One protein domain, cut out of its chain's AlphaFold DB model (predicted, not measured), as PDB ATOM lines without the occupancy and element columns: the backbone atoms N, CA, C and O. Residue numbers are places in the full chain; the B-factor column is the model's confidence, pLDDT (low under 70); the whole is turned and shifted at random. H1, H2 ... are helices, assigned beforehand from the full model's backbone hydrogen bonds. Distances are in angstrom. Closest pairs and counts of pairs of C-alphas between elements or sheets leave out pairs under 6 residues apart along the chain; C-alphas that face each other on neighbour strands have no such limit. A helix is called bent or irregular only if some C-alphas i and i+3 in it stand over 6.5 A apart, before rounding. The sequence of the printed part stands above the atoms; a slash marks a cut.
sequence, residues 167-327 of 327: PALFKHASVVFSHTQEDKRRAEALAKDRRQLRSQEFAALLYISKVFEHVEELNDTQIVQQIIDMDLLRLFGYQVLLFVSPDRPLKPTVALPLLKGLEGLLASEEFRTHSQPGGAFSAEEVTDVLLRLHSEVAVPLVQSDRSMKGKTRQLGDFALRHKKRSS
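AT A GLANCE: This is residues 167 to 327 of the 327 residues of an uncharacterized protein of Chromera velia CCMP2878 (UniProt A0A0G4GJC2). Six longer helices make a rounded body of two rows, H1, H6 and H9 in one and H4, H7 and H10 in the other, and the rows pack on each other with their helices mostly crossing. The short helices H2 and H3 sit at one end of these rows, and the short helices H5 and H8 at the other. H6 lies nearest the middle, and H9 and H10 fold back on each other as a hairpin. The printed part has 161 residues with ten named helices, H1 to H10 in order along the chain, and no named strand, so its class is all helix. It is compact, with a radius of gyration of the C-alphas of 15.0 A and spans of 38 by 38 by 30 A.

HOW THE PARTS SIT: H1, residues 167 to 182, is one of two hubs; the other is H6, residues 232 to 242, and each touches four helices. These two touch at a steep tilt of 44 degrees, the same way, and their closest C-alphas, those of Phe 177 and Leu 235, are 5.9 A apart. H1 and H2, residues 184 to 192, only just touch, with 3 pairs of C-alphas within 8 A, and only at the corner by their link. H2 also only just touches H6, with 3 pairs; the closest C-alphas, those of Ala 191 and Leu 242, are 5.6 A apart. H3, residues 194 to 198, touches no helix. H4, residues 200 to 213, touches H1 at a steep tilt of 48 degrees, opposite ways, closest at the C-alphas of Ala 173 and Ala 204, 5.5 A apart. H5, residues 221 to 229, and H1 only just touch, with 3 pairs, and only at their ends. H7, residues 252 to 267, touches H4 with 23 pairs of C-alphas within 8 A, closest at Glu 213 and Gly 261, 4.0 A. H6 and H7 are near each other. H8, residues 269 to 274, only just touches H5, with 3 pairs; the C-alphas of Val 224 and Glu 270 are closest, 6.9 A apart. H9, residues 284 to 304, touches H6 at a steep tilt of 47 degrees, the same way, closest at the C-alphas of Arg 234 and Val 286, 5.0 A apart. H10, residues 306 to 326, forms a helical hairpin with H9, opposite ways at 36 degrees, only just steep. H10 touches H7 with residues 311 to 315 alone, closest at the C-alphas of Glu 263 and Gln 314, 5.7 A. H1 and H9 are apart. Every O i to N i+4 pair is within hydrogen-bond range in H1, H2, H5, H6 and H8; the counts are 9 of 10 in H4, 10 of 12 in H7, 15 of 17 in H9, 10 of 17 in H10 and 0 of 1 in H3, where 2 of 2 O i to N i+3 pairs are.

IN THESE COORDINATES: H1 begins at C-alpha 167, (-47.853, -23.827, 15.714), and is 22.1 A long from first to last C-alpha. H4 is 19.5 A long, H6 15.1 A and H7 21.0 A. H9 begins at C-alpha 284, (-40.633, -4.127, 29.594), and is 29.4 A long; it is only just irregular, with C-alphas 296 and 299 6.55 A apart. H10, 27.7 A long, is irregular, with C-alphas 311 and 314 8.2 A apart and a kink of 74 degrees near residue 313; it ends at C-alpha 326, (-41.478, 8.234, 31.122).

THE WHOLE: The C-alphas farthest apart, those of Arg 195 and Ser 327, are 41.7 A apart. The printed part has no cut, and no link is long. The mean pLDDT of the printed part is 93.7; residue 327, the chain's last, is the one under 70.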
ATOM      1  N   PRO A 167     -48.549 -23.479  14.474       97.50
ATOM      2  CA  PRO A 167     -47.853 -23.827  15.714       97.50
ATOM      3  C   PRO A 167     -46.445 -24.395  15.475       97.50
ATOM      4  O   PRO A 167     -45.512 -24.108  16.230       97.50
ATOM      5  N   ALA A 168     -46.260 -25.179  14.407       97.94
ATOM      6  CA  ALA A 168     -44.950 -25.697  14.025       97.94
ATOM      7  C   ALA A 168     -44.045 -24.579  13.483       97.94
ATOM      8  O   ALA A 168     -42.855 -24.553  13.799       97.94
ATOM      9  N   LEU A 169     -44.609 -23.621  12.735       98.56
ATOM     10  CA  LEU A 169     -43.880 -22.462  12.215       98.56
ATOM     11  C   LEU A 169     -43.373 -21.560  13.345       98.56
ATOM     12  O   LEU A 169     -42.217 -21.140  13.340       98.56
ATOM     13  N   PHE A 170     -44.219 -21.304  14.342       98.50
ATOM     14  CA  PHE A 170     -43.867 -20.528  15.527       98.50
ATOM     15  C   PHE A 170     -42.789 -21.210  16.353       98.50
ATOM     16  O   PHE A 170     -41.798 -20.573  16.714       98.50
ATOM     17  N   LYS A 171     -42.922 -22.522  16.569       98.25
ATOM     18  CA  LYS A 171     -41.898 -23.307  17.258       98.25
ATOM     19  C   LYS A 171     -40.564 -23.254  16.514       98.25
ATOM     20  O   LYS A 171     -39.528 -23.050  17.143       98.25
ATOM     21  N   HIS A 172     -40.584 -23.399  15.188       98.19
ATOM     22  CA  HIS A 172     -39.393 -23.282  14.350       98.19
ATOM     23  C   HIS A 172     -38.717 -21.915  14.518       98.19
ATOM     24  O   HIS A 172     -37.540 -21.849  14.871       98.19
ATOM     25  N   ALA A 173     -39.468 -20.827  14.331       98.38
ATOM     26  CA  ALA A 173     -38.940 -19.471  14.445       98.38
ATOM     27  C   ALA A 173     -38.395 -19.179  15.852       98.38
ATOM     28  O   ALA A 173     -37.295 -18.650  15.985       98.38
ATOM     29  N   SER A 174     -39.114 -19.593  16.900       97.75
ATOM     30  CA  SER A 174     -38.674 -19.440  18.290       97.75
ATOM     31  C   SER A 174     -37.342 -20.152  18.543       97.75
ATOM     32  O   SER A 174     -36.431 -19.558  19.122       97.75
ATOM     33  N   VAL A 175     -37.169 -21.383  18.043       96.44
ATOM     34  CA  VAL A 175     -35.900 -22.126  18.152       96.44
ATOM     35  C   VAL A 175     -34.764 -21.403  17.426       96.44
ATOM     36  O   VAL A 175     -33.685 -21.251  17.999       96.44
ATOM     37  N   VAL A 176     -35.001 -20.939  16.197       96.88
ATOM     38  CA  VAL A 176     -33.994 -20.243  15.380       96.88
ATOM     39  C   VAL A 176     -33.559 -18.921  16.027       96.88
ATOM     40  O   VAL A 176     -32.360 -18.653  16.154       96.88
ATOM     41  N   PHE A 177     -34.513 -18.110  16.490       97.44
ATOM     42  CA  PHE A 177     -34.220 -16.826  17.132       97.44
ATOM     43  C   PHE A 177     -33.552 -17.006  18.496       97.44
ATOM     44  O   PHE A 177     -32.556 -16.342  18.785       97.44
ATOM     45  N   SER A 178     -34.041 -17.936  19.320       95.81
ATOM     46  CA  SER A 178     -33.466 -18.192  20.648       95.81
ATOM     47  C   SER A 178     -32.032 -18.699  20.544       95.81
ATOM     48  O   SER A 178     -31.158 -18.213  21.257       95.81
ATOM     49  N   HIS A 179     -31.749 -19.601  19.599       93.75
ATOM     50  CA  HIS A 179     -30.387 -20.090  19.382       93.75
ATOM     51  C   HIS A 179     -29.416 -18.958  19.013       93.75
ATOM     52  O   HIS A 179     -28.283 -18.927  19.492       93.75
ATOM     53  N   THR A 180     -29.876 -17.990  18.219       92.88
ATOM     54  CA  THR A 180     -29.082 -16.805  17.879       92.88
ATOM     55  C   THR A 180     -28.805 -15.922  19.097       92.88
ATOM     56  O   THR A 180     -27.707 -15.387  19.219       92.88
ATOM     57  N   GLN A 181     -29.768 -15.766  20.011       93.00
ATOM     58  CA  GLN A 181     -29.561 -15.000  21.246       93.00
ATOM     59  C   GLN A 181     -28.617 -15.707  22.229       93.00
ATOM     60  O   GLN A 181     -27.819 -15.052  22.899       93.00
ATOM     61  N   GLU A 182     -28.704 -17.035  22.309       93.31
ATOM     62  CA  GLU A 182     -27.879 -17.867  23.192       93.31
ATOM     63  C   GLU A 182     -26.409 -17.923  22.728       93.31
ATOM     64  O   GLU A 182     -25.498 -17.910  23.559       93.31
ATOM     65  N   ASP A 183     -26.156 -17.933  21.413       91.69
ATOM     66  CA  ASP A 183     -24.808 -17.976  20.837       91.69
ATOM     67  C   ASP A 183     -24.328 -16.593  20.357       91.69
ATOM     68  O   ASP A 183     -24.565 -16.157  19.226       91.69
ATOM     69  N   LYS A 184     -23.541 -15.921  21.209       90.44
ATOM     70  CA  LYS A 184     -22.929 -14.615  20.899       90.44
ATOM     71  C   LYS A 184     -22.072 -14.629  19.632       90.44
ATOM     72  O   LYS A 184     -22.063 -13.639  18.903       90.44
ATOM     73  N   ARG A 185     -21.347 -15.720  19.352       89.81
ATOM     74  CA  ARG A 185     -20.492 -15.801  18.154       89.81
ATOM     75  C   ARG A 185     -21.356 -15.842  16.901       89.81
ATOM     76  O   ARG A 185     -21.041 -15.154  15.929       89.81
ATOM     77  N   ARG A 186     -22.461 -16.592  16.946       88.69
ATOM     78  CA  ARG A 186     -23.458 -16.636  15.868       88.69
ATOM     79  C   ARG A 186     -24.090 -15.263  15.649       88.69
ATOM     80  O   ARG A 186     -24.081 -14.777  14.521       88.69
ATOM     81  N   ALA A 187     -24.551 -14.602  16.711       90.56
ATOM     82  CA  ALA A 187     -25.116 -13.253  16.627       90.56
ATOM     83  C   ALA A 187     -24.140 -12.250  15.983       90.56
ATOM     84  O   ALA A 187     -24.514 -11.493  15.084       90.56
ATOM     85  N   GLU A 188     -22.866 -12.277  16.382       90.31
ATOM     86  CA  GLU A 188     -21.837 -11.429  15.780       90.31
ATOM     87  C   GLU A 188     -21.585 -11.747  14.301       90.31
ATOM     88  O   GLU A 188     -21.371 -10.826  13.507       90.31
ATOM     89  N   ALA A 189     -21.589 -13.027  13.919       88.69
ATOM     90  CA  ALA A 189     -21.420 -13.440  12.530       88.69
ATOM     91  C   ALA A 189     -22.583 -12.947  11.654       88.69
ATOM     92  O   ALA A 189     -22.345 -12.378  10.583       88.69
ATOM     93  N   LEU A 190     -23.823 -13.075  12.143       87.19
ATOM     94  CA  LEU A 190     -25.032 -12.569  11.481       87.19
ATOM     95  C   LEU A 190     -24.989 -11.054  11.280       87.19
ATOM     96  O   LEU A 190     -25.272 -10.565  10.188       87.19
ATOM     97  N   ALA A 191     -24.555 -10.311  12.300       88.00
ATOM     98  CA  ALA A 191     -24.438  -8.859  12.224       88.00
ATOM     99  C   ALA A 191     -23.352  -8.392  11.230       88.00
ATOM    100  O   ALA A 191     -23.407  -7.262  10.733       88.00
ATOM    101  N   LYS A 192     -22.334  -9.224  10.953       88.19
ATOM    102  CA  LYS A 192     -21.156  -8.857  10.148       88.19
ATOM    103  C   LYS A 192     -21.262  -9.221   8.665       88.19
ATOM    104  O   LYS A 192     -20.675  -8.496   7.857       88.19
ATOM    105  N   ASP A 193     -21.987 -10.275   8.295       85.19
ATOM    106  CA  ASP A 193     -21.998 -10.815   6.928       85.19
ATOM    107  C   ASP A 193     -23.363 -10.651   6.229       85.19
ATOM    108  O   ASP A 193     -24.376 -11.196   6.647       85.19
ATOM    109  N   ARG A 194     -23.400  -9.943   5.089       78.00
ATOM    110  CA  ARG A 194     -24.639  -9.755   4.304       78.00
ATOM    111  C   ARG A 194     -25.160 -11.027   3.647       78.00
ATOM    112  O   ARG A 194     -26.342 -11.073   3.309       78.00
ATOM    113  N   ARG A 195     -24.320 -12.047   3.452       80.19
ATOM    114  CA  ARG A 195     -24.776 -13.353   2.949       80.19
ATOM    115  C   ARG A 195     -25.792 -13.988   3.895       80.19
ATOM    116  O   ARG A 195     -26.622 -14.769   3.452       80.19
ATOM    117  N   GLN A 196     -25.811 -13.556   5.153       84.19
ATOM    118  CA  GLN A 196     -26.749 -14.009   6.173       84.19
ATOM    119  C   GLN A 196     -28.190 -13.558   5.912       84.19
ATOM    120  O   GLN A 196     -29.108 -14.097   6.513       84.19
ATOM    121  N   LEU A 197     -28.442 -12.668   4.945       84.69
ATOM    122  CA  LEU A 197     -29.805 -12.417   4.451       84.69
ATOM    123  C   LEU A 197     -30.413 -13.626   3.710       84.69
ATOM    124  O   LEU A 197     -31.598 -13.617   3.404       84.69
ATOM    125  N   ARG A 198     -29.609 -14.647   3.397       87.75
ATOM    126  CA  ARG A 198     -30.052 -15.932   2.829       87.75
ATOM    127  C   ARG A 198     -30.117 -17.048   3.874       87.75
ATOM    128  O   ARG A 198     -30.473 -18.172   3.545       87.75
ATOM    129  N   SER A 199     -29.746 -16.742   5.116       91.44
ATOM    130  CA  SER A 199     -29.804 -17.690   6.223       91.44
ATOM    131  C   SER A 199     -31.245 -17.952   6.649       91.44
ATOM    132  O   SER A 199     -32.146 -17.138   6.416       91.44
ATOM    133  N   GLN A 200     -31.450 -19.064   7.344       94.75
ATOM    134  CA  GLN A 200     -32.734 -19.374   7.963       94.75
ATOM    135  C   GLN A 200     -33.119 -18.395   9.070       94.75
ATOM    136  O   GLN A 200     -34.298 -18.128   9.259       94.75
ATOM    137  N   GLU A 201     -32.153 -17.789   9.753       94.94
ATOM    138  CA  GLU A 201     -32.392 -16.743  10.746       94.94
ATOM    139  C   GLU A 201     -33.094 -15.535  10.130       94.94
ATOM    140  O   GLU A 201     -33.996 -14.951  10.732       94.94
ATOM    141  N   PHE A 202     -32.711 -15.178   8.904       95.12
ATOM    142  CA  PHE A 202     -33.385 -14.123   8.166       95.12
ATOM    143  C   PHE A 202     -34.678 -14.613   7.499       95.12
ATOM    144  O   PHE A 202     -35.682 -13.901   7.505       95.12
ATOM    145  N   ALA A 203     -34.702 -15.830   6.950       96.19
ATOM    146  CA  ALA A 203     -35.911 -16.379   6.336       96.19
ATOM    147  C   ALA A 203     -37.060 -16.519   7.355       96.19
ATOM    148  O   ALA A 203     -38.187 -16.117   7.065       96.19
ATOM    149  N   ALA A 204     -36.764 -16.956   8.584       97.94
ATOM    150  CA  ALA A 204     -37.719 -17.036   9.686       97.94
ATOM    151  C   ALA A 204     -38.342 -15.676  10.039       97.94
ATOM    152  O   ALA A 204     -39.539 -15.609  10.329       97.94
ATOM    153  N   LEU A 205     -37.581 -14.575   9.945       97.81
ATOM    154  CA  LEU A 205     -38.143 -13.227  10.081       97.81
ATOM    155  C   LEU A 205     -39.205 -12.956   9.011       97.81
ATOM    156  O   LEU A 205     -40.266 -12.419   9.318       97.81
ATOM    157  N   LEU A 206     -38.951 -13.342   7.759       96.94
ATOM    158  CA  LEU A 206     -39.928 -13.163   6.687       96.94
ATOM    159  C   LEU A 206     -41.185 -14.009   6.920       96.94
ATOM    160  O   LEU A 206     -42.282 -13.515   6.673       96.94
ATOM    161  N   TYR A 207     -41.050 -15.232   7.441       98.12
ATOM    162  CA  TYR A 207     -42.203 -16.086   7.752       98.12
ATOM    163  C   TYR A 207     -43.100 -15.451   8.810       98.12
ATOM    164  O   TYR A 207     -44.295 -15.266   8.587       98.12
ATOM    165  N   ILE A 208     -42.512 -15.060   9.944       98.50
ATOM    166  CA  ILE A 208     -43.251 -14.457  11.057       98.50
ATOM    167  C   ILE A 208     -43.838 -13.109  10.653       98.50
ATOM    168  O   ILE A 208     -44.993 -12.821  10.954       98.50
ATOM    169  N   SER A 209     -43.097 -12.318   9.877       98.00
ATOM    170  CA  SER A 209     -43.616 -11.078   9.312       98.00
ATOM    171  C   SER A 209     -44.850 -11.306   8.437       98.00
ATOM    172  O   SER A 209     -45.736 -10.457   8.423       98.00
ATOM    173  N   LYS A 210     -44.926 -12.415   7.692       97.31
ATOM    174  CA  LYS A 210     -46.103 -12.729   6.874       97.31
ATOM    175  C   LYS A 210     -47.305 -13.148   7.698       97.31
ATOM    176  O   LYS A 210     -48.407 -12.697   7.407       97.31
ATOM    177  N   VAL A 211     -47.087 -13.909   8.763       97.94
ATOM    178  CA  VAL A 211     -48.152 -14.198   9.727       97.94
ATOM    179  C   VAL A 211     -48.663 -12.903  10.361       97.94
ATOM    180  O   VAL A 211     -49.865 -12.672  10.381       97.94
ATOM    181  N   PHE A 212     -47.767 -12.028  10.829       98.06
ATOM    182  CA  PHE A 212     -48.158 -10.760  11.449       98.06
ATOM    183  C   PHE A 212     -48.910  -9.836  10.478       98.06
ATOM    184  O   PHE A 212     -49.857  -9.170  10.889       98.06
ATOM    185  N   GLU A 213     -48.527  -9.818   9.192       96.50
ATOM    186  CA  GLU A 213     -49.222  -9.047   8.145       96.50
ATOM    187  C   GLU A 213     -50.696  -9.462   8.021       96.50
ATOM    188  O   GLU A 213     -51.540  -8.604   7.774       96.50
ATOM    189  N   HIS A 214     -50.992 -10.750   8.215       96.56
ATOM    190  CA  HIS A 214     -52.303 -11.355   7.974       96.56
ATOM    191  C   HIS A 214     -53.000 -11.848   9.253       96.56
ATOM    192  O   HIS A 214     -53.962 -12.603   9.161       96.56
ATOM    193  N   VAL A 215     -52.554 -11.436  10.446       96.06
ATOM    194  CA  VAL A 215     -53.051 -11.994  11.721       96.06
ATOM    195  C   VAL A 215     -54.572 -11.854  11.891       96.06
ATOM    196  O   VAL A 215     -55.228 -12.796  12.320       96.06
ATOM    197  N   GLU A 216     -55.138 -10.724  11.463       93.69
ATOM    198  CA  GLU A 216     -56.584 -10.455  11.467       93.69
ATOM    199  C   GLU A 216     -57.342 -11.314  10.438       93.69
ATOM    200  O   GLU A 216     -58.427 -11.819  10.709       93.69
ATOM    201  N   GLU A 217     -56.759 -11.531   9.253       94.06
ATOM    202  CA  GLU A 217     -57.370 -12.336   8.183       94.06
ATOM    203  C   GLU A 217     -57.396 -13.831   8.522       94.06
ATOM    204  O   GLU A 217     -58.280 -14.562   8.074       94.06
ATOM    205  N   LEU A 218     -56.430 -14.288   9.321       93.38
ATOM    206  CA  LEU A 218     -56.394 -15.656   9.827       93.38
ATOM    207  C   LEU A 218     -57.496 -15.906  10.870       93.38
ATOM    208  O   LEU A 218     -57.865 -17.061  11.067       93.38
ATOM    209  N   ASN A 219     -58.053 -14.842  11.473       83.88
ATOM    210  CA  ASN A 219     -59.191 -14.858  12.401       83.88
ATOM    211  C   ASN A 219     -59.092 -15.953  13.480       83.88
ATOM    212  O   ASN A 219     -60.073 -16.614  13.829       83.88
ATOM    213  N   ASP A 220     -57.882 -16.166  13.991       80.19
ATOM    214  CA  ASP A 220     -57.598 -17.183  14.991       80.19
ATOM    215  C   ASP A 220     -56.960 -16.529  16.214       80.19
ATOM    216  O   ASP A 220     -55.761 -16.258  16.268       80.19
ATOM    217  N   THR A 221     -57.790 -16.298  17.233       85.00
ATOM    218  CA  THR A 221     -57.359 -15.780  18.542       85.00
ATOM    219  C   THR A 221     -56.221 -16.600  19.167       85.00
ATOM    220  O   THR A 221     -55.421 -16.057  19.932       85.00
ATOM    221  N   GLN A 222     -56.081 -17.886  18.814       92.50
ATOM    222  CA  GLN A 222     -54.987 -18.726  19.297       92.50
ATOM    223  C   GLN A 222     -53.635 -18.310  18.716       92.50
ATOM    224  O   GLN A 222     -52.617 -18.537  19.366       92.50
ATOM    225  N   ILE A 223     -53.595 -17.659  17.547       94.69
ATOM    226  CA  ILE A 223     -52.345 -17.174  16.950       94.69
ATOM    227  C   ILE A 223     -51.673 -16.169  17.879       94.69
ATOM    228  O   ILE A 223     -50.486 -16.301  18.174       94.69
ATOM    229  N   VAL A 224     -52.418 -15.181  18.381       95.44
ATOM    230  CA  VAL A 224     -51.845 -14.161  19.269       95.44
ATOM    231  C   VAL A 224     -51.424 -14.768  20.599       95.44
ATOM    232  O   VAL A 224     -50.347 -14.436  21.095       95.44
ATOM    233  N   GLN A 225     -52.201 -15.713  21.132       95.75
ATOM    234  CA  GLN A 225     -51.800 -16.441  22.333       95.75
ATOM    235  C   GLN A 225     -50.496 -17.222  22.115       95.75
ATOM    236  O   GLN A 225     -49.599 -17.147  22.943       95.75
ATOM    237  N   GLN A 226     -50.320 -17.890  20.972       97.19
ATOM    238  CA  GLN A 226     -49.075 -18.601  20.664       97.19
ATOM    239  C   GLN A 226     -47.886 -17.652  20.451       97.19
ATOM    240  O   GLN A 226     -46.768 -17.973  20.855       97.19
ATOM    241  N   ILE A 227     -48.110 -16.473  19.856       97.56
ATOM    242  CA  ILE A 227     -47.090 -15.416  19.745       97.56
ATOM    243  C   ILE A 227     -46.616 -14.983  21.137       97.56
ATOM    244  O   ILE A 227     -45.418 -14.763  21.323       97.56
ATOM    245  N   ILE A 228     -47.540 -14.872  22.095       96.50
ATOM    246  CA  ILE A 228     -47.245 -14.561  23.498       96.50
ATOM    247  C   ILE A 228     -46.488 -15.718  24.157       96.50
ATOM    248  O   ILE A 228     -45.401 -15.505  24.686       96.50
ATOM    249  N   ASP A 229     -47.028 -16.937  24.092       97.00
ATOM    250  CA  ASP A 229     -46.495 -18.112  24.792       97.00
ATOM    251  C   ASP A 229     -45.068 -18.465  24.350       97.00
ATOM    252  O   ASP A 229     -44.263 -18.950  25.145       97.00
ATOM    253  N   MET A 230     -44.743 -18.218  23.080       97.81
ATOM    254  CA  MET A 230     -43.415 -18.458  22.510       97.81
ATOM    255  C   MET A 230     -42.525 -17.210  22.480       97.81
ATOM    256  O   MET A 230     -41.434 -17.264  21.907       97.81
ATOM    257  N   ASP A 231     -42.994 -16.097  23.056       97.38
ATOM    258  CA  ASP A 231     -42.276 -14.823  23.153       97.38
ATOM    259  C   ASP A 231     -41.763 -14.311  21.788       97.38
ATOM    260  O   ASP A 231     -40.693 -13.711  21.632       97.38
ATOM    261  N   LEU A 232     -42.550 -14.578  20.741       98.12
ATOM    262  CA  LEU A 232     -42.122 -14.373  19.362       98.12
ATOM    263  C   LEU A 232     -41.934 -12.905  19.023       98.12
ATOM    264  O   LEU A 232     -41.058 -12.594  18.225       98.12
ATOM    265  N   LEU A 233     -42.721 -11.995  19.602       98.12
ATOM    266  CA  LEU A 233     -42.592 -10.571  19.297       98.12
ATOM    267  C   LEU A 233     -41.253 -10.007  19.788       98.12
ATOM    268  O   LEU A 233     -40.577  -9.292  19.040       98.12
ATOM    269  N   ARG A 234     -40.842 -10.360  21.014       97.88
ATOM    270  CA  ARG A 234     -39.542  -9.958  21.560       97.88
ATOM    271  C   ARG A 234     -38.422 -10.569  20.722       97.88
ATOM    272  O   ARG A 234     -37.558  -9.840  20.236       97.88
ATOM    273  N   LEU A 235     -38.466 -11.887  20.503       98.12
ATOM    274  CA  LEU A 235     -37.465 -12.617  19.719       98.12
ATOM    275  C   LEU A 235     -37.330 -12.065  18.291       98.12
ATOM    276  O   LEU A 235     -36.215 -11.783  17.850       98.12
ATOM    277  N   PHE A 236     -38.453 -11.844  17.602       98.38
ATOM    278  CA  PHE A 236     -38.510 -11.252  16.266       98.38
ATOM    279  C   PHE A 236     -37.816  -9.894  16.241       98.38
ATOM    280  O   PHE A 236     -36.942  -9.658  15.411       98.38
ATOM    281  N   GLY A 237     -38.170  -8.995  17.160       97.81
ATOM    282  CA  GLY A 237     -37.614  -7.652  17.137       97.81
ATOM    283  C   GLY A 237     -36.126  -7.607  17.486       97.81
ATOM    284  O   GLY A 237     -35.380  -6.903  16.807       97.81
ATOM    285  N   TYR A 238     -35.657  -8.419  18.439       96.50
ATOM    286  CA  TYR A 238     -34.217  -8.604  18.661       96.50
ATOM    287  C   TYR A 238     -33.512  -9.104  17.402       96.50
ATOM    288  O   TYR A 238     -32.464  -8.575  17.036       96.50
ATOM    289  N   GLN A 239     -34.086 -10.095  16.722       96.38
ATOM    290  CA  GLN A 239     -33.491 -10.654  15.518       96.38
ATOM    291  C   GLN A 239     -33.429  -9.620  14.382       96.38
ATOM    292  O   GLN A 239     -32.410  -9.532  13.700       96.38
ATOM    293  N   VAL A 240     -34.455  -8.779  14.205       96.31
ATOM    294  CA  VAL A 240     -34.400  -7.648  13.259       96.31
ATOM    295  C   VAL A 240     -33.281  -6.677  13.639       96.31
ATOM    296  O   VAL A 240     -32.504  -6.281  12.771       96.31
ATOM    297  N   LEU A 241     -33.167  -6.322  14.922       95.44
ATOM    298  CA  LEU A 241     -32.130  -5.414  15.418       95.44
ATOM    299  C   LEU A 241     -30.715  -5.985  15.242       95.44
ATOM    300  O   LEU A 241     -29.794  -5.214  15.015       95.44
ATOM    301  N   LEU A 242     -30.523  -7.308  15.260       93.56
ATOM    302  CA  LEU A 242     -29.223  -7.926  14.952       93.56
ATOM    303  C   LEU A 242     -28.772  -7.684  13.505       93.56
ATOM    304  O   LEU A 242     -27.576  -7.551  13.244       93.56
ATOM    305  N   PHE A 243     -29.712  -7.609  12.561       91.00
ATOM    306  CA  PHE A 243     -29.415  -7.299  11.158       91.00
ATOM    307  C   PHE A 243     -29.324  -5.792  10.877       91.00
ATOM    308  O   PHE A 243     -29.015  -5.392   9.751       91.00
ATOM    309  N   VAL A 244     -29.584  -4.952  11.882       91.25
ATOM    310  CA  VAL A 244     -29.504  -3.495  11.795       91.25
ATOM    311  C   VAL A 244     -28.252  -3.037  12.532       91.25
ATOM    312  O   VAL A 244     -28.007  -3.375  13.682       91.25
ATOM    313  N   SER A 245     -27.430  -2.236  11.867       84.94
ATOM    314  CA  SER A 245     -26.284  -1.581  12.492       84.94
ATOM    315  C   SER A 245     -26.247  -0.123  12.039       84.94
ATOM    316  O   SER A 245     -26.615   0.140  10.889       84.94
ATOM    317  N   PRO A 246     -25.787   0.824  12.881       79.75
ATOM    318  CA  PRO A 246     -25.635   2.225  12.483       79.75
ATOM    319  C   PRO A 246     -24.842   2.392  11.180       79.75
ATOM    320  O   PRO A 246     -25.219   3.181  10.317       79.75
ATOM    321  N   ASP A 247     -23.806   1.572  10.992       86.19
ATOM    322  CA  ASP A 247     -22.950   1.601   9.801       86.19
ATOM    323  C   ASP A 247     -23.544   0.825   8.614       86.19
ATOM    324  O   ASP A 247     -23.064   0.908   7.480       86.19
ATOM    325  N   ARG A 248     -24.575   0.009   8.863       85.38
ATOM    326  CA  ARG A 248     -25.190  -0.889   7.878       85.38
ATOM    327  C   ARG A 248     -26.707  -0.951   8.081       85.38
ATOM    328  O   ARG A 248     -27.217  -1.982   8.522       85.38
ATOM    329  N   PRO A 249     -27.443   0.115   7.727       89.69
ATOM    330  CA  PRO A 249     -28.895   0.084   7.784       89.69
ATOM    331  C   PRO A 249     -29.456  -0.942   6.791       89.69
ATOM    332  O   PRO A 249     -28.897  -1.173   5.707       89.69
ATOM    333  N   LEU A 250     -30.594  -1.540   7.145       89.25
ATOM    334  CA  LEU A 250     -31.340  -2.398   6.231       89.25
ATOM    335  C   LEU A 250     -31.837  -1.580   5.038       89.25
ATOM    336  O   LEU A 250     -32.371  -0.480   5.179       89.25
ATOM    337  N   LYS A 251     -31.694  -2.144   3.835       90.81
ATOM    338  CA  LYS A 251     -32.255  -1.528   2.630       90.81
ATOM    339  C   LYS A 251     -33.785  -1.475   2.740       90.81
ATOM    340  O   LYS A 251     -34.370  -2.429   3.256       90.81
ATOM    341  N   PRO A 252     -34.454  -0.461   2.160       91.38
ATOM    342  CA  PRO A 252     -35.917  -0.384   2.148       91.38
ATOM    343  C   PRO A 252     -36.605  -1.649   1.619       91.38
ATOM    344  O   PRO A 252     -37.627  -2.062   2.154       91.38
ATOM    345  N   THR A 253     -36.011  -2.314   0.622       89.56
ATOM    346  CA  THR A 253     -36.519  -3.572   0.044       89.56
ATOM    347  C   THR A 253     -36.553  -4.740   1.032       89.56
ATOM    348  O   THR A 253     -37.251  -5.715   0.784       89.56
ATOM    349  N   VAL A 254     -35.796  -4.649   2.128       91.50
ATOM    350  CA  VAL A 254     -35.708  -5.653   3.194       91.50
ATOM    351  C   VAL A 254     -36.455  -5.193   4.446       91.50
ATOM    352  O   VAL A 254     -37.249  -5.948   4.996       91.50
ATOM    353  N   ALA A 255     -36.239  -3.949   4.877       94.31
ATOM    354  CA  ALA A 255     -36.864  -3.412   6.083       94.31
ATOM    355  C   ALA A 255     -38.388  -3.310   5.949       94.31
ATOM    356  O   ALA A 255     -39.112  -3.592   6.900       94.31
ATOM    357  N   LEU A 256     -38.888  -2.916   4.771       94.00
ATOM    358  CA  LEU A 256     -40.310  -2.653   4.594       94.00
ATOM    359  C   LEU A 256     -41.181  -3.912   4.742       94.00
ATOM    360  O   LEU A 256     -42.181  -3.810   5.445       94.00
ATOM    361  N   PRO A 257     -40.852  -5.077   4.145       94.06
ATOM    362  CA  PRO A 257     -41.577  -6.315   4.426       94.06
ATOM    363  C   PRO A 257     -41.689  -6.624   5.922       94.06
ATOM    364  O   PRO A 257     -42.797  -6.848   6.393       94.06
ATOM    365  N   LEU A 258     -40.577  -6.536   6.663       96.69
ATOM    366  CA  LEU A 258     -40.521  -6.830   8.102       96.69
ATOM    367  C   LEU A 258     -41.382  -5.868   8.928       96.69
ATOM    368  O   LEU A 258     -42.161  -6.291   9.782       96.69
ATOM    369  N   LEU A 259     -41.273  -4.566   8.646       97.06
ATOM    370  CA  LEU A 259     -42.093  -3.553   9.306       97.06
ATOM    371  C   LEU A 259     -43.564  -3.699   8.935       97.06
ATOM    372  O   LEU A 259     -44.413  -3.506   9.790       97.06
ATOM    373  N   LYS A 260     -43.886  -4.081   7.697       96.25
ATOM    374  CA  LYS A 260     -45.272  -4.301   7.279       96.25
ATOM    375  C   LYS A 260     -45.938  -5.408   8.093       96.25
ATOM    376  O   LYS A 260     -47.080  -5.232   8.501       96.25
ATOM    377  N   GLY A 261     -45.224  -6.507   8.342       96.88
ATOM    378  CA  GLY A 261     -45.704  -7.552   9.240       96.88
ATOM    379  C   GLY A 261     -45.990  -7.000  10.625       96.88
ATOM    380  O   GLY A 261     -47.116  -7.077  11.104       96.88
ATOM    381  N   LEU A 262     -44.990  -6.357  11.228       98.06
ATOM    382  CA  LEU A 262     -45.126  -5.764  12.555       98.06
ATOM    383  C   LEU A 262     -46.297  -4.774  12.646       98.06
ATOM    384  O   LEU A 262     -47.059  -4.814  13.601       98.06
ATOM    385  N   GLU A 263     -46.476  -3.913  11.650       98.06
ATOM    386  CA  GLU A 263     -47.585  -2.960  11.587       98.06
ATOM    387  C   GLU A 263     -48.949  -3.654  11.523       98.06
ATOM    388  O   GLU A 263     -49.894  -3.154  12.130       98.06
ATOM    389  N   GLY A 264     -49.045  -4.805  10.845       97.00
ATOM    390  CA  GLY A 264     -50.237  -5.656  10.852       97.00
ATOM    391  C   GLY A 264     -50.578  -6.145  12.258       97.00
ATOM    392  O   GLY A 264     -51.683  -5.903  12.742       97.00
ATOM    393  N   LEU A 265     -49.597  -6.710  12.973       97.44
ATOM    394  CA  LEU A 265     -49.786  -7.140  14.361       97.44
ATOM    395  C   LEU A 265     -50.144  -5.967  15.281       97.44
ATOM    396  O   LEU A 265     -51.081  -6.073  16.064       97.44
ATOM    397  N   LEU A 266     -49.445  -4.834  15.185       97.31
ATOM    398  CA  LEU A 266     -49.708  -3.662  16.030       97.31
ATOM    399  C   LEU A 266     -51.080  -3.026  15.763       97.31
ATOM    400  O   LEU A 266     -51.654  -2.407  16.664       97.31
ATOM    401  N   ALA A 267     -51.596  -3.154  14.537       96.50
ATOM    402  CA  ALA A 267     -52.938  -2.711  14.180       96.50
ATOM    403  C   ALA A 267     -54.036  -3.638  14.725       96.50
ATOM    404  O   ALA A 267     -55.179  -3.183  14.852       96.50
ATOM    405  N   SER A 268     -53.703  -4.890  15.066       96.12
ATOM    406  CA  SER A 268     -54.699  -5.874  15.487       96.12
ATOM    407  C   SER A 268     -55.436  -5.481  16.769       96.12
ATOM    408  O   SER A 268     -54.932  -4.715  17.607       96.12
ATOM    409  N   GLU A 269     -56.671  -5.945  16.920       95.00
ATOM    410  CA  GLU A 269     -57.454  -5.737  18.141       95.00
ATOM    411  C   GLU A 269     -56.840  -6.474  19.339       95.00
ATOM    412  O   GLU A 269     -56.690  -5.904  20.429       95.00
ATOM    413  N   GLU A 270     -56.388  -7.706  19.131       94.75
ATOM    414  CA  GLU A 270     -55.795  -8.549  20.160       94.75
ATOM    415  C   GLU A 270     -54.503  -7.939  20.703       94.75
ATOM    416  O   GLU A 270     -54.309  -7.913  21.923       94.75
ATOM    417  N   PHE A 271     -53.635  -7.383  19.847       95.12
ATOM    418  CA  PHE A 271     -52.434  -6.686  20.315       95.12
ATOM    419  C   PHE A 271     -52.793  -5.474  21.180       95.12
ATOM    420  O   PHE A 271     -52.203  -5.251  22.241       95.12
ATOM    421  N   ARG A 272     -53.783  -4.675  20.762       94.69
ATOM    422  CA  ARG A 272     -54.235  -3.491  21.517       94.69
ATOM    423  C   ARG A 272     -54.822  -3.855  22.879       94.69
ATOM    424  O   ARG A 272     -54.657  -3.086  23.828       94.69
ATOM    425  N   THR A 273     -55.451  -5.020  22.975       94.31
ATOM    426  CA  THR A 273     -55.971  -5.576  24.228       94.31
ATOM    427  C   THR A 273     -54.829  -6.037  25.138       94.31
ATOM    428  O   THR A 273     -54.745  -5.612  26.290       94.31
ATOM    429  N   HIS A 274     -53.878  -6.811  24.609       93.81
ATOM    430  CA  HIS A 274     -52.755  -7.360  25.381       93.81
ATOM    431  C   HIS A 274     -51.618  -6.360  25.663       93.81
ATOM    432  O   HIS A 274     -50.714  -6.670  26.436       93.81
ATOM    433  N   SER A 275     -51.643  -5.164  25.069       93.31
ATOM    434  CA  SER A 275     -50.684  -4.073  25.331       93.31
ATOM    435  C   SER A 275     -51.154  -3.076  26.399       93.31
ATOM    436  O   SER A 275     -50.422  -2.144  26.744       93.31
ATOM    437  N   GLN A 276     -52.359  -3.254  26.953       92.81
ATOM    438  CA  GLN A 276     -52.801  -2.485  28.119       92.81
ATOM    439  C   GLN A 276     -51.932  -2.800  29.352       92.81
ATOM    440  O   GLN A 276     -51.306  -3.860  29.400       92.81
ATOM    441  N   PRO A 277     -51.866  -1.906  30.361       91.31
ATOM    442  CA  PRO A 277     -51.095  -2.158  31.579       91.31
ATOM    443  C   PRO A 277     -51.464  -3.499  32.231       91.31
ATOM    444  O   PRO A 277     -52.627  -3.726  32.553       91.31
ATOM    445  N   GLY A 278     -50.471  -4.372  32.420       89.69
ATOM    446  CA  GLY A 278     -50.654  -5.719  32.975       89.69
ATOM    447  C   GLY A 278     -50.920  -6.814  31.934       89.69
ATOM    448  O   GLY A 278     -50.989  -7.982  32.299       89.69
ATOM    449  N   GLY A 279     -51.048  -6.465  30.650       93.50
ATOM    450  CA  GLY A 279     -51.159  -7.428  29.553       93.50
ATOM    451  C   GLY A 279     -49.803  -7.990  29.107       93.50
ATOM    452  O   GLY A 279     -48.751  -7.409  29.382       93.50
ATOM    453  N   ALA A 280     -49.819  -9.108  28.380       91.62
ATOM    454  CA  ALA A 280     -48.608  -9.825  27.970       91.62
ATOM    455  C   ALA A 280     -47.635  -8.988  27.116       91.62
ATOM    456  O   ALA A 280     -46.424  -9.062  27.303       91.62
ATOM    457  N   PHE A 281     -48.142  -8.123  26.230       92.94
ATOM    458  CA  PHE A 281     -47.302  -7.236  25.413       92.94
ATOM    459  C   PHE A 281     -46.889  -5.947  26.135       92.94
ATOM    460  O   PHE A 281     -46.189  -5.121  25.555       92.94
ATOM    461  N   SER A 282     -47.304  -5.761  27.392       90.31
ATOM    462  CA  SER A 282     -46.850  -4.644  28.227       90.31
ATOM    463  C   SER A 282     -45.539  -4.929  28.967       90.31
ATOM    464  O   SER A 282     -45.035  -4.044  29.659       90.31
ATOM    465  N   ALA A 283     -44.972  -6.131  28.803       93.12
ATOM    466  CA  ALA A 283     -43.662  -6.478  29.337       93.12
ATOM    467  C   ALA A 283     -42.593  -5.459  28.896       93.12
ATOM    468  O   ALA A 283     -42.587  -4.982  27.754       93.12
ATOM    469  N   GLU A 284     -41.683  -5.129  29.815       94.81
ATOM    470  CA  GLU A 284     -40.633  -4.127  29.594       94.81
ATOM    471  C   GLU A 284     -39.759  -4.487  28.390       94.81
ATOM    472  O   GLU A 284     -39.496  -3.641  27.542       94.81
ATOM    473  N   GLU A 285     -39.405  -5.764  28.250       95.12
ATOM    474  CA  GLU A 285     -38.542  -6.247  27.172       95.12
ATOM    475  C   GLU A 285     -39.191  -6.127  25.784       95.12
ATOM    476  O   GLU A 285     -38.527  -5.758  24.816       95.12
ATOM    477  N   VAL A 286     -40.498  -6.395  25.674       96.31
ATOM    478  CA  VAL A 286     -41.255  -6.200  24.424       96.31
ATOM    479  C   VAL A 286     -41.321  -4.711  24.090       96.31
ATOM    480  O   VAL A 286     -41.103  -4.312  22.945       96.31
ATOM    481  N   THR A 287     -41.585  -3.882  25.101       95.94
ATOM    482  CA  THR A 287     -41.647  -2.426  24.946       95.94
ATOM    483  C   THR A 287     -40.311  -1.861  24.468       95.94
ATOM    484  O   THR A 287     -40.297  -1.094  23.505       95.94
ATOM    485  N   ASP A 288     -39.197  -2.250  25.096       96.56
ATOM    486  CA  ASP A 288     -37.849  -1.819  24.715       96.56
ATOM    487  C   ASP A 288     -37.552  -2.162  23.252       96.56
ATOM    488  O   ASP A 288     -37.218  -1.284  22.452       96.56
ATOM    489  N   VAL A 289     -37.786  -3.415  22.860       97.25
ATOM    490  CA  VAL A 289     -37.551  -3.875  21.489       97.25
ATOM    491  C   VAL A 289     -38.375  -3.081  20.472       97.25
ATOM    492  O   VAL A 289     -37.834  -2.647  19.455       97.25
ATOM    493  N   LEU A 290     -39.661  -2.827  20.734       97.94
ATOM    494  CA  LEU A 290     -40.504  -2.025  19.836       97.94
ATOM    495  C   LEU A 290     -40.027  -0.568  19.741       97.94
ATOM    496  O   LEU A 290     -39.997   0.009  18.650       97.94
ATOM    497  N   LEU A 291     -39.611   0.036  20.857       97.38
ATOM    498  CA  LEU A 291     -39.052   1.390  20.861       97.38
ATOM    499  C   LEU A 291     -37.754   1.468  20.057       97.38
ATOM    500  O   LEU A 291     -37.567   2.421  19.292       97.38
ATOM    501  N   ARG A 292     -36.897   0.454  20.174       97.31
ATOM    502  CA  ARG A 292     -35.655   0.345  19.409       97.31
ATOM    503  C   ARG A 292     -35.910   0.128  17.926       97.31
ATOM    504  O   ARG A 292     -35.323   0.830  17.110       97.31
ATOM    505  N   LEU A 293     -36.843  -0.747  17.549       97.75
ATOM    506  CA  LEU A 293     -37.253  -0.913  16.149       97.75
ATOM    507  C   LEU A 293     -37.770   0.397  15.550       97.75
ATOM    508  O   LEU A 293     -37.445   0.738  14.409       97.75
ATOM    509  N   HIS A 294     -38.533   1.168  16.325       97.75
ATOM    510  CA  HIS A 294     -38.976   2.486  15.896       97.75
ATOM    511  C   HIS A 294     -37.783   3.420  15.634       97.75
ATOM    512  O   HIS A 294     -37.690   4.010  14.556       97.75
ATOM    513  N   SER A 295     -36.865   3.564  16.596       96.88
ATOM    514  CA  SER A 295     -35.752   4.515  16.489       96.88
ATOM    515  C   SER A 295     -34.655   4.095  15.513       96.88
ATOM    516  O   SER A 295     -34.097   4.956  14.841       96.88
ATOM    517  N   GLU A 296     -34.338   2.804  15.441       96.75
ATOM    518  CA  GLU A 296     -33.199   2.266  14.689       96.75
ATOM    519  C   GLU A 296     -33.588   1.808  13.274       96.75
ATOM    520  O   GLU A 296     -32.727   1.747  12.398       96.75
ATOM    521  N   VAL A 297     -34.872   1.520  13.013       96.75
ATOM    522  CA  VAL A 297     -35.334   1.010  11.707       96.75
ATOM    523  C   VAL A 297     -36.359   1.936  11.061       96.75
ATOM    524  O   VAL A 297     -36.131   2.430   9.956       96.75
ATOM    525  N   ALA A 298     -37.481   2.208  11.734       97.00
ATOM    526  CA  ALA A 298     -38.575   2.968  11.128       97.00
ATOM    527  C   ALA A 298     -38.210   4.443  10.892       97.00
ATOM    528  O   ALA A 298     -38.436   4.963   9.799       97.00
ATOM    529  N   VAL A 299     -37.604   5.116  11.876       96.62
ATOM    530  CA  VAL A 299     -37.205   6.528  11.751       96.62
ATOM    531  C   VAL A 299     -36.199   6.740  10.608       96.62
ATOM    532  O   VAL A 299     -36.489   7.583   9.753       96.62
ATOM    533  N   PRO A 300     -35.082   5.988  10.505       95.88
ATOM    534  CA  PRO A 300     -34.169   6.105   9.367       95.88
ATOM    535  C   PRO A 300     -34.851   5.841   8.021       95.88
ATOM    536  O   PRO A 300     -34.600   6.553   7.047       95.88
ATOM    537  N   LEU A 301     -35.772   4.872   7.965       94.94
ATOM    538  CA  LEU A 301     -36.521   4.571   6.748       94.94
ATOM    539  C   LEU A 301     -37.403   5.757   6.316       94.94
ATOM    540  O   LEU A 301     -37.364   6.153   5.153       94.94
ATOM    541  N   VAL A 302     -38.131   6.380   7.247       96.38
ATOM    542  CA  VAL A 302     -38.970   7.566   6.982       96.38
ATOM    543  C   VAL A 302     -38.140   8.804   6.634       96.38
ATOM    544  O   VAL A 302     -38.566   9.624   5.818       96.38
ATOM    545  N   GLN A 303     -36.959   8.954   7.235       95.38
ATOM    546  CA  GLN A 303     -36.019  10.019   6.881       95.38
ATOM    547  C   GLN A 303     -35.498   9.853   5.449       95.38
ATOM    548  O   GLN A 303     -35.362  10.850   4.742       95.38
ATOM    549  N   SER A 304     -35.257   8.611   5.013       94.00
ATOM    550  CA  SER A 304     -34.828   8.312   3.643       94.00
ATOM    551  C   SER A 304     -35.948   8.484   2.608       94.00
ATOM    552  O   SER A 304     -35.692   8.948   1.500       94.00
ATOM    553  N   ASP A 305     -37.194   8.161   2.972       94.12
ATOM    554  CA  ASP A 305     -38.370   8.292   2.113       94.12
ATOM    555  C   ASP A 305     -39.611   8.653   2.943       94.12
ATOM    556  O   ASP A 305     -40.188   7.828   3.658       94.12
ATOM    557  N   ARG A 306     -40.078   9.901   2.799       94.31
ATOM    558  CA  ARG A 306     -41.245  10.418   3.532       94.31
ATOM    559  C   ARG A 306     -42.531   9.640   3.250       94.31
ATOM    560  O   ARG A 306     -43.424   9.649   4.099       94.31
ATOM    561  N   SER A 307     -42.639   8.958   2.106       93.50
ATOM    562  CA  SER A 307     -43.802   8.120   1.786       93.50
ATOM    563  C   SER A 307     -43.943   6.925   2.742       93.50
ATOM    564  O   SER A 307     -45.041   6.395   2.920       93.50
ATOM    565  N   MET A 308     -42.863   6.546   3.438       94.00
ATOM    566  CA  MET A 308     -42.849   5.450   4.411       94.00
ATOM    567  C   MET A 308     -43.515   5.811   5.742       94.00
ATOM    568  O   MET A 308     -43.827   4.913   6.524       94.00
ATOM    569  N   LYS A 309     -43.808   7.096   6.000       94.94
ATOM    570  CA  LYS A 309     -44.463   7.537   7.246       94.94
ATOM    571  C   LYS A 309     -45.819   6.862   7.460       94.94
ATOM    572  O   LYS A 309     -46.153   6.491   8.577       94.94
ATOM    573  N   GLY A 310     -46.596   6.684   6.391       94.81
ATOM    574  CA  GLY A 310     -47.884   5.990   6.472       94.81
ATOM    575  C   GLY A 310     -47.745   4.486   6.720       94.81
ATOM    576  O   GLY A 310     -48.638   3.888   7.306       94.81
ATOM    577  N   LYS A 311     -46.619   3.890   6.306       93.81
ATOM    578  CA  LYS A 311     -46.345   2.448   6.403       93.81
ATOM    579  C   LYS A 311     -45.686   2.031   7.722       93.81
ATOM    580  O   LYS A 311     -45.373   0.863   7.871       93.81
ATOM    581  N   THR A 312     -45.405   2.980   8.611       96.00
ATOM    582  CA  THR A 312     -44.721   2.774   9.906       96.00
ATOM    583  C   THR A 312     -45.478   3.465  11.044       96.00
ATOM    584  O   THR A 312     -44.912   3.889  12.056       96.00
ATOM    585  N   ARG A 313     -46.778   3.688  10.825       97.38
ATOM    586  CA  ARG A 313     -47.607   4.547  11.663       97.38
ATOM    587  C   ARG A 313     -47.875   3.905  13.017       97.38
ATOM    588  O   ARG A 313     -47.761   4.600  14.021       97.38
ATOM    589  N   GLN A 314     -48.236   2.626  13.052       97.81
ATOM    590  CA  GLN A 314     -48.622   1.939  14.283       97.81
ATOM    591  C   GLN A 314     -47.454   1.876  15.263       97.81
ATOM    592  O   GLN A 314     -47.622   2.155  16.451       97.81
ATOM    593  N   LEU A 315     -46.252   1.597  14.758       97.56
ATOM    594  CA  LEU A 315     -45.037   1.595  15.558       97.56
ATOM    595  C   LEU A 315     -44.687   3.003  16.074       97.56
ATOM    596  O   LEU A 315     -44.292   3.162  17.230       97.56
ATOM    597  N   GLY A 316     -44.896   4.041  15.258       97.56
ATOM    598  CA  GLY A 316     -44.760   5.438  15.687       97.56
ATOM    599  C   GLY A 316     -45.760   5.841  16.777       97.56
ATOM    600  O   GLY A 316     -45.376   6.427  17.793       97.56
ATOM    601  N   ASP A 317     -47.031   5.478  16.609       97.12
ATOM    602  CA  ASP A 317     -48.103   5.742  17.572       97.12
ATOM    603  C   ASP A 317     -47.868   4.974  18.890       97.12
ATOM    604  O   ASP A 317     -48.119   5.498  19.981       97.12
ATOM    605  N   PHE A 318     -47.327   3.752  18.822       96.38
ATOM    606  CA  PHE A 318     -46.847   3.009  19.990       96.38
ATOM    607  C   PHE A 318     -45.731   3.773  20.720       96.38
ATOM    608  O   PHE A 318     -45.863   4.073  21.910       96.38
ATOM    609  N   ALA A 319     -44.679   4.184  20.008       97.00
ATOM    610  CA  ALA A 319     -43.542   4.877  20.611       97.00
ATOM    611  C   ALA A 319     -43.929   6.210  21.279       97.00
ATOM    612  O   ALA A 319     -43.449   6.533  22.369       97.00
ATOM    613  N   LEU A 320     -44.836   6.981  20.668       96.38
ATOM    614  CA  LEU A 320     -45.333   8.239  21.235       96.38
ATOM    615  C   LEU A 320     -46.106   8.036  22.547       96.38
ATOM    616  O   LEU A 320     -45.984   8.859  23.456       96.38
ATOM    617  N   ARG A 321     -46.885   6.951  22.666       94.62
ATOM    618  CA  ARG A 321     -47.627   6.627  23.897       94.62
ATOM    619  C   ARG A 321     -46.692   6.294  25.060       94.62
ATOM    620  O   ARG A 321     -46.944   6.748  26.173       94.62
ATOM    621  N   HIS A 322     -45.607   5.567  24.803       93.69
ATOM    622  CA  HIS A 322     -44.658   5.161  25.845       93.69
ATOM    623  C   HIS A 322     -43.683   6.278  26.253       93.69
ATOM    624  O   HIS A 322     -43.353   6.393  27.433       93.69
ATOM    625  N   LYS A 323     -43.304   7.186  25.341       90.88
ATOM    626  CA  LYS A 323     -42.508   8.377  25.703       90.88
ATOM    627  C   LYS A 323     -43.220   9.296  26.702       90.88
ATOM    628  O   LYS A 323     -42.586   9.797  27.615       90.88
ATOM    629  N   LYS A 324     -44.540   9.474  26.580       83.44
ATOM    630  CA  LYS A 324     -45.326  10.308  27.512       83.44
ATOM    631  C   LYS A 324     -45.438   9.737  28.928       83.44
ATOM    632  O   LYS A 324     -45.826  10.465  29.828       83.44
ATOM    633  N   ARG A 325     -45.179   8.439  29.116       78.56
ATOM    634  CA  ARG A 325     -45.244   7.779  30.432       78.56
ATOM    635  C   ARG A 325     -43.929   7.860  31.209       78.56
ATOM    636  O   ARG A 325     -43.939   7.613  32.407       78.56
ATOM    637  N   SER A 326     -42.820   8.144  30.526       72.69
ATOM    638  CA  SER A 326     -41.478   8.234  31.122       72.69
ATOM    639  C   SER A 326     -41.051   9.669  31.454       72.69
ATOM    640  O   SER A 326     -40.044   9.850  32.133       72.69
ATOM    641  N   SER A 327     -41.808  10.667  30.983       62.88
ATOM    642  CA  SER A 327     -41.682  12.090  31.327       62.88
ATOM    643  C   SER A 327     -42.622  12.473  32.459       62.88
ATOM    644  O   SER A 327     -42.172  13.189  33.375       62.88
TER     645      SER A 327